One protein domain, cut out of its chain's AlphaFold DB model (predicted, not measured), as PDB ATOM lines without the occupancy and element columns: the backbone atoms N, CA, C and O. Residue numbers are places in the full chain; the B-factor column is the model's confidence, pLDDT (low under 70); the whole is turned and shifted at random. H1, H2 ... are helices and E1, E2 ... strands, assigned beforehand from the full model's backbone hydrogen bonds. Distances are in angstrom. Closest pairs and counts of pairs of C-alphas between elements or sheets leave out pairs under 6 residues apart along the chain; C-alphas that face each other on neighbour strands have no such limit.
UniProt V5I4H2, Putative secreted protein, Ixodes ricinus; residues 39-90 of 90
ATOM      1  N   GLN A  39      -0.764  25.338 -15.263       86.75
ATOM      2  CA  GLN A  39      -0.528  23.923 -14.981       86.75
ATOM      3  C   GLN A  39      -0.120  23.159 -16.244       86.75
ATOM      4  O   GLN A  39       0.867  22.422 -16.230       86.75
ATOM      5  N   ILE A  40      -0.808  23.386 -17.369       84.44
ATOM      6  CA  ILE A  40      -0.464  22.748 -18.648       84.44
ATOM      7  C   ILE A  40       0.943  23.163 -19.098       84.44
ATOM      8  O   ILE A  40       1.765  22.316 -19.451       84.44
ATOM      9  N   SER A  41       1.240  24.462 -19.078       84.62
ATOM     10  CA  SER A  41       2.523  24.996 -19.548       84.62
ATOM     11  C   SER A  41       3.691  24.552 -18.667       84.62
ATOM     12  O   SER A  41       4.749  24.185 -19.181       84.62
ATOM     13  N   CYS A  42       3.500  24.542 -17.348       86.50
ATOM     14  CA  CYS A  42       4.469  24.024 -16.392       86.50
ATOM     15  C   CYS A  42       4.681  22.517 -16.579       86.50
ATOM     16  O   CYS A  42       5.834  22.091 -16.675       86.50
ATOM     17  N   GLY A  43       3.601  21.751 -16.771       86.31
ATOM     18  CA  GLY A  43       3.631  20.329 -17.124       86.31
ATOM     19  C   GLY A  43       4.474  20.045 -18.366       86.31
ATOM     20  O   GLY A  43       5.360  19.189 -18.350       86.31
ATOM     21  N   LEU A  44       4.260  20.819 -19.433       85.50
ATOM     22  CA  LEU A  44       5.037  20.722 -20.674       85.50
ATOM     23  C   LEU A  44       6.511  21.111 -20.489       85.50
ATOM     24  O   LEU A  44       7.380  20.562 -21.166       85.50
ATOM     25  N   ALA A  45       6.805  22.026 -19.565       84.88
ATOM     26  CA  ALA A  45       8.167  22.395 -19.193       84.88
ATOM     27  C   ALA A  45       8.851  21.363 -18.268       84.88
ATOM     28  O   ALA A  45      10.015  21.552 -17.907       84.88
ATOM     29  N   GLY A  46       8.166  20.275 -17.893       84.00
ATOM     30  CA  GLY A  46       8.684  19.235 -16.997       84.00
ATOM     31  C   GLY A  46       8.584  19.587 -15.510       84.00
ATOM     32  O   GLY A  46       9.284  18.997 -14.689       84.00
ATOM     33  N   SER A  47       7.742  20.559 -15.162       81.75
ATOM     34  CA  SER A  47       7.411  20.944 -13.792       81.75
ATOM     35  C   SER A  47       5.966  20.547 -13.478       81.75
ATOM     36  O   SER A  47       5.156  20.457 -14.386       81.75
ATOM     37  N   ASN A  48       5.624  20.271 -12.218       76.81
ATOM     38  CA  ASN A  48       4.283  19.761 -11.900       76.81
ATOM     39  C   ASN A  48       3.240  20.875 -11.827       76.81
ATOM     40  O   ASN A  48       2.217  20.794 -12.496       76.81
ATOM     41  N   ASP A  49       3.531  21.917 -11.055       84.00
ATOM     42  CA  ASP A  49       2.535  22.907 -10.667       84.00
ATOM     43  C   ASP A  49       2.999  24.324 -11.008       84.00
ATOM     44  O   ASP A  49       4.203  24.617 -11.085       84.00
ATOM     45  N   ILE A  50       2.022  25.205 -11.214       86.69
ATOM     46  CA  ILE A  50       2.239  26.647 -11.226       86.69
ATOM     47  C   ILE A  50       2.398  27.128  -9.776       86.69
ATOM     48  O   ILE A  50       1.618  26.776  -8.897       86.69
ATOM     49  N   GLU A  51       3.432  27.922  -9.512       87.94
ATOM     50  CA  GLU A  51       3.571  28.665  -8.253       87.94
ATOM     51  C   GLU A  51       2.949  30.048  -8.353       87.94
ATOM     52  O   GLU A  51       2.352  30.529  -7.394       87.94
ATOM     53  N   ASP A  52       3.197  30.725  -9.475       85.62
ATOM     54  CA  ASP A  52       2.908  32.145  -9.623       85.62
ATOM     55  C   ASP A  52       2.959  32.561 -11.104       85.62
ATOM     56  O   ASP A  52       3.430  31.822 -11.973       85.62
ATOM     57  N   TYR A  53       2.521  33.779 -11.392       80.62
ATOM     58  CA  TYR A  53       2.598  34.398 -12.710       80.62
ATOM     59  C   TYR A  53       3.231  35.785 -12.586       80.62
ATOM     60  O   TYR A  53       2.785  36.616 -11.799       80.62
ATOM     61  N   ASP A  54       4.271  36.049 -13.380       82.00
ATOM     62  CA  ASP A  54       4.894  37.367 -13.456       82.00
ATOM     63  C   ASP A  54       4.322  38.157 -14.646       82.00
ATOM     64  O   ASP A  54       4.690  37.887 -15.801       82.00
ATOM     65  N   PRO A  55       3.463  39.162 -14.392       74.56
ATOM     66  CA  PRO A  55       2.860  39.959 -15.448       74.56
ATOM     67  C   PRO A  55       3.879  40.833 -16.186       74.56
ATOM     68  O   PRO A  55       3.714  41.076 -17.380       74.56
ATOM     69  N   TYR A  56       4.966  41.260 -15.530       76.69
ATOM     70  CA  TYR A  56       5.960  42.159 -16.124       76.69
ATOM     71  C   TYR A  56       6.837  41.453 -17.153       76.69
ATOM     72  O   TYR A  56       7.068  41.979 -18.243       76.69
ATOM     73  N   SER A  57       7.346  40.267 -16.810       81.00
ATOM     74  CA  SER A  57       8.134  39.452 -17.745       81.00
ATOM     75  C   SER A  57       7.268  38.603 -18.669       81.00
ATOM     76  O   SER A  57       7.773  38.038 -19.643       81.00
ATOM     77  N   CYS A  58       5.973  38.540 -18.373       81.69
ATOM     78  CA  CYS A  58       5.011  37.682 -19.017       81.69
ATOM     79  C   CYS A  58       5.402  36.202 -19.012       81.69
ATOM     80  O   CYS A  58       5.425  35.519 -20.044       81.69
ATOM     81  N   SER A  59       5.743  35.725 -17.822       85.56
ATOM     82  CA  SER A  59       6.251  34.375 -17.612       85.56
ATOM     83  C   SER A  59       5.472  33.701 -16.496       85.56
ATOM     84  O   SER A  59       5.117  34.340 -15.506       85.56
ATOM     85  N   LEU A  60       5.234  32.403 -16.632       87.81
ATOM     86  CA  LEU A  60       4.769  31.589 -15.511       87.81
ATOM     87  C   LEU A  60       5.964  31.253 -14.626       87.81
ATOM     88  O   LEU A  60       7.071  31.091 -15.132       87.81
ATOM     89  N   ARG A  61       5.733  31.104 -13.327       89.06
ATOM     90  CA  ARG A  61       6.685  30.532 -12.378       89.06
ATOM     91  C   ARG A  61       6.165  29.163 -11.987       89.06
ATOM     92  O   ARG A  61       5.094  29.057 -11.402       89.06
ATOM     93  N   CYS A  62       6.913  28.123 -12.317       90.12
ATOM     94  CA  CYS A  62       6.555  26.748 -11.988       90.12
ATOM     95  C   CYS A  62       7.344  26.254 -10.770       90.12
ATOM     96  O   CYS A  62       8.495  26.663 -10.581       90.12
ATOM     97  N   SER A  63       6.805  25.296 -10.010       86.38
ATOM     98  CA  SER A  63       7.427  24.799  -8.763       86.38
ATOM     99  C   SER A  63       8.785  24.113  -8.936       86.38
ATOM    100  O   SER A  63       9.509  23.866  -7.977       86.38
ATOM    101  N   GLY A  64       9.170  23.808 -10.176       81.81
ATOM    102  CA  GLY A  64      10.479  23.271 -10.550       81.81
ATOM    103  C   GLY A  64      11.507  24.334 -10.950       81.81
ATOM    104  O   GLY A  64      12.557  23.980 -11.479       81.81
ATOM    105  N   GLY A  65      11.202  25.625 -10.779       82.88
ATOM    106  CA  GLY A  65      12.054  26.735 -11.222       82.88
ATOM    107  C   GLY A  65      12.030  26.981 -12.735       82.88
ATOM    108  O   GLY A  65      12.769  27.832 -13.237       82.88
ATOM    109  N   ALA A  66      11.189  26.255 -13.476       85.38
ATOM    110  CA  ALA A  66      10.927  26.532 -14.880       85.38
ATOM    111  C   ALA A  66      10.113  27.826 -15.007       85.38
ATOM    112  O   ALA A  66       9.183  28.057 -14.237       85.38
ATOM    113  N   ASN A  67      10.480  28.660 -15.983       87.31
ATOM    114  CA  ASN A  67       9.811  29.935 -16.233       87.31
ATOM    115  C   ASN A  67       9.421  30.076 -17.714       87.31
ATOM    116  O   ASN A  67      10.075  30.822 -18.452       87.31
ATOM    117  N   PRO A  68       8.435  29.301 -18.202       84.69
ATOM    118  CA  PRO A  68       8.007  29.396 -19.589       84.69
ATOM    119  C   PRO A  68       7.348  30.758 -19.851       84.69
ATOM    120  O   PRO A  68       6.532  31.243 -19.064       84.69
ATOM    121  N   LYS A  69       7.711  31.377 -20.977       84.19
ATOM    122  CA  LYS A  69       7.088  32.622 -21.442       84.19
ATOM    123  C   LYS A  69       5.741  32.331 -22.080       84.19
ATOM    124  O   LYS A  69       5.627  31.383 -22.858       84.19
ATOM    125  N   LEU A  70       4.756  33.178 -21.801       75.62
ATOM    126  CA  LEU A  70       3.461  33.082 -22.463       75.62
ATOM    127  C   LEU A  70       3.574  33.546 -23.924       75.62
ATOM    128  O   LEU A  70       4.423  34.382 -24.257       75.62
ATOM    129  N   PRO A  71       2.732  33.006 -24.821       70.12
ATOM    130  CA  PRO A  71       2.705  33.422 -26.213       70.12
ATOM    131  C   PRO A  71       2.324  34.901 -26.358       70.12
ATOM    132  O   PRO A  71       1.523  35.456 -25.601       70.12
ATOM    133  N   ASN A  72       2.895  35.540 -27.381       67.31
ATOM    134  CA  ASN A  72       2.631  36.941 -27.696       67.31
ATOM    135  C   ASN A  72       1.130  37.165 -27.938       67.31
ATOM    136  O   ASN A  72       0.503  36.414 -28.680       67.31
ATOM    137  N   GLY A  73       0.572  38.221 -27.346       64.56
ATOM    138  CA  GLY A  73      -0.845  38.574 -27.485       64.56
ATOM    139  C   GLY A  73      -1.713  38.168 -26.297       64.56
ATOM    140  O   GLY A  73      -2.746  38.787 -26.090       64.56
ATOM    141  N   VAL A  74      -1.268  37.231 -25.456       65.81
ATOM    142  CA  VAL A  74      -1.883  36.978 -24.137       65.81
ATOM    143  C   VAL A  74      -1.578  38.110 -23.152       65.81
ATOM    144  O   VAL A  74      -2.257  38.296 -22.150       65.81
ATOM    145  N   CYS A  75      -0.538  38.881 -23.437       69.69
ATOM    146  CA  CYS A  75       0.105  39.734 -22.467       69.69
ATOM    147  C   CYS A  75       0.816  40.872 -23.179       69.69
ATOM    148  O   CYS A  75       1.517  40.651 -24.173       69.69
ATOM    149  N   SER A  76       0.598  42.089 -22.703       64.75
ATOM    150  CA  SER A  76       1.144  43.298 -23.299       64.75
ATOM    151  C   SER A  76       1.388  44.341 -22.223       64.75
ATOM    152  O   SER A  76       0.484  44.698 -21.478       64.75
ATOM    153  N   GLY A  77       2.616  44.859 -22.162       59.69
ATOM    154  CA  GLY A  77       2.949  46.002 -21.309       59.69
ATOM    155  C   GLY A  77       2.892  45.747 -19.800       59.69
ATOM    156  O   GLY A  77       2.795  46.711 -19.052       59.69
ATOM    157  N   GLY A  78       2.971  44.493 -19.347       59.72
ATOM    158  CA  GLY A  78       2.803  44.169 -17.927       59.72
ATOM    159  C   GLY A  78       1.363  43.845 -17.532       59.72
ATOM    160  O   GLY A  78       1.071  43.734 -16.347       59.72
ATOM    161  N   GLU A  79       0.459  43.720 -18.504       57.03
ATOM    162  CA  GLU A  79      -0.949  43.400 -18.287       57.03
ATOM    163  C   GLU A  79      -1.357  42.201 -19.148       57.03
ATOM    164  O   GLU A  79      -0.871  42.016 -20.269       57.03
ATOM    165  N   VAL A  80      -2.262  41.375 -18.625       62.19
ATOM    166  CA  VAL A  80      -2.856  40.262 -19.372       62.19
ATOM    167  C   VAL A  80      -3.908  40.838 -20.316       62.19
ATOM    168  O   VAL A  80      -4.859  41.488 -19.889       62.19
ATOM    169  N   LEU A  81      -3.750  40.603 -21.617       61.59
ATOM    170  CA  LEU A  81      -4.733  40.989 -22.623       61.59
ATOM    171  C   LEU A  81      -5.873  39.964 -22.636       61.59
ATOM    172  O   LEU A  81      -5.839  38.956 -23.344       61.59
ATOM    173  N   TRP A  82      -6.913  40.246 -21.854       57.09
ATOM    174  CA  TRP A  82      -8.076  39.370 -21.665       57.09
ATOM    175  C   TRP A  82      -8.862  39.070 -22.952       57.09
ATOM    176  O   TRP A  82      -9.436  37.993 -23.088       57.09
ATOM    177  N   SER A  83      -8.844  39.976 -23.938       51.75
ATOM    178  CA  SER A  83      -9.551  39.813 -25.222       51.75
ATOM    179  C   SER A  83      -8.978  38.715 -26.126       51.75
ATOM    180  O   SER A  83      -9.653  38.257 -27.051       51.75
ATOM    181  N   THR A  84      -7.723  38.324 -25.902       51.28
ATOM    182  CA  THR A  84      -6.964  37.451 -26.808       51.28
ATOM    183  C   THR A  84      -6.943  35.999 -26.344       51.28
ATOM    184  O   THR A  84      -6.791  35.110 -27.176       51.28
ATOM    185  N   PHE A  85      -7.156  35.742 -25.048       50.88
ATOM    186  CA  PHE A  85      -7.270  34.379 -24.516       50.88
ATOM    187  C   PHE A  85      -8.527  33.672 -25.048       50.88
ATOM    188  O   PHE A  85      -8.466  32.511 -25.435       50.88
ATOM    189  N   ILE A  86      -9.645  34.399 -25.161       46.22
ATOM    190  CA  ILE A  86     -10.923  33.860 -25.659       46.22
ATOM    191  C   ILE A  86     -10.853  33.532 -27.164       46.22
ATOM    192  O   ILE A  86     -11.385  32.518 -27.605       46.22
ATOM    193  N   HIS A  87     -10.157  34.356 -27.958       44.59
ATOM    194  CA  HIS A  87     -10.022  34.152 -29.409       44.59
ATOM    195  C   HIS A  87      -9.100  32.989 -29.803       44.59
ATOM    196  O   HIS A  87      -9.099  32.600 -30.964       44.59
ATOM    197  N   GLY A  88      -8.298  32.453 -28.878       43.03
ATOM    198  CA  GLY A  88      -7.438  31.293 -29.136       43.03
ATOM    199  C   GLY A  88      -8.109  29.938 -28.885       43.03
ATOM    200  O   GLY A  88      -7.515  28.913 -29.207       43.03
ATOM    201  N   VAL A  89      -9.309  29.927 -28.290       48.28
ATOM    202  CA  VAL A  89     -10.037  28.706 -27.890       48.28
ATOM    203  C   VAL A  89     -11.171  28.354 -28.871       48.28
ATOM    204  O   VAL A  89     -11.745  27.271 -28.763       48.28
ATOM    205  N   LEU A  90     -11.470  29.221 -29.853       37.84
ATOM    206  CA  LEU A  90     -12.461  28.959 -30.908       37.84
ATOM    207  C   LEU A  90     -11.817  28.689 -32.275       37.84
ATOM    208  O   LEU A  90     -10.980  29.515 -32.703       37.84
TER     209      LEU A  90
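Overview. This is residues 39 to 90 of the 90 residues of the protein "Putative secreted protein" of Ixodes ricinus (UniProt V5I4H2). Look first for a small two-stranded hairpin, E1 and E2, with the short helix H1 packed near its open end; a long loop, residues 63 to 81, leads from the hairpin to a second short helix, H2, set well away from H1. The printed part has 52 residues, with the named elements in the order H1, E1, E2, H2; the sheet's order is E1 - E2, antiparallel. The class is mixed, helices and strands, with 21 residues, under half, in named elements. The whole is compact, with a radius of gyration of the C-alphas of 11.2 A, and flat, spanning 29 by 25 by 13 A.

Arrangement. Start at the hairpin of E1, residues 50 to 54, and E2, residues 59 to 62, whose directions stand at 157 degrees, antiparallel. Across it N 51 and O 61 are 2.8 A apart and N 54 and O 59 2.9 A, both within hydrogen-bond range. In H1, residues 39 to 44, the closest C-alphas to E2 are those of Cys 42 and Cys 62, 5.6 A apart; to E1, those of Gln 39 and Ile 50, 5.4 A. H2, residues 82 to 87, is apart from H1 and from E1. In H1 every O i to N i+4 pair is within hydrogen-bond range; in H2 0 of 2 are, and 0 of 3 O i to N i+3 pairs.

Along the chain. Find C-alpha 50 at (2.239, 26.647, -11.226); from there E1 runs 11.3 A. E2 measures 9.5 A, H1 8.6 A and H2 9.5 A, ending at C-alpha 87, (-10.022, 34.152, -29.409).

Size, cuts and confidence. The farthest C-alphas, of Gly 65 and Leu 90, are 31.5 A apart. The printed part has no cut. The link E2 to H2 is long; within it residues 75 to 76 pair antiparallel with 79 to 80. Residues 72 to 90 have pLDDT under 70.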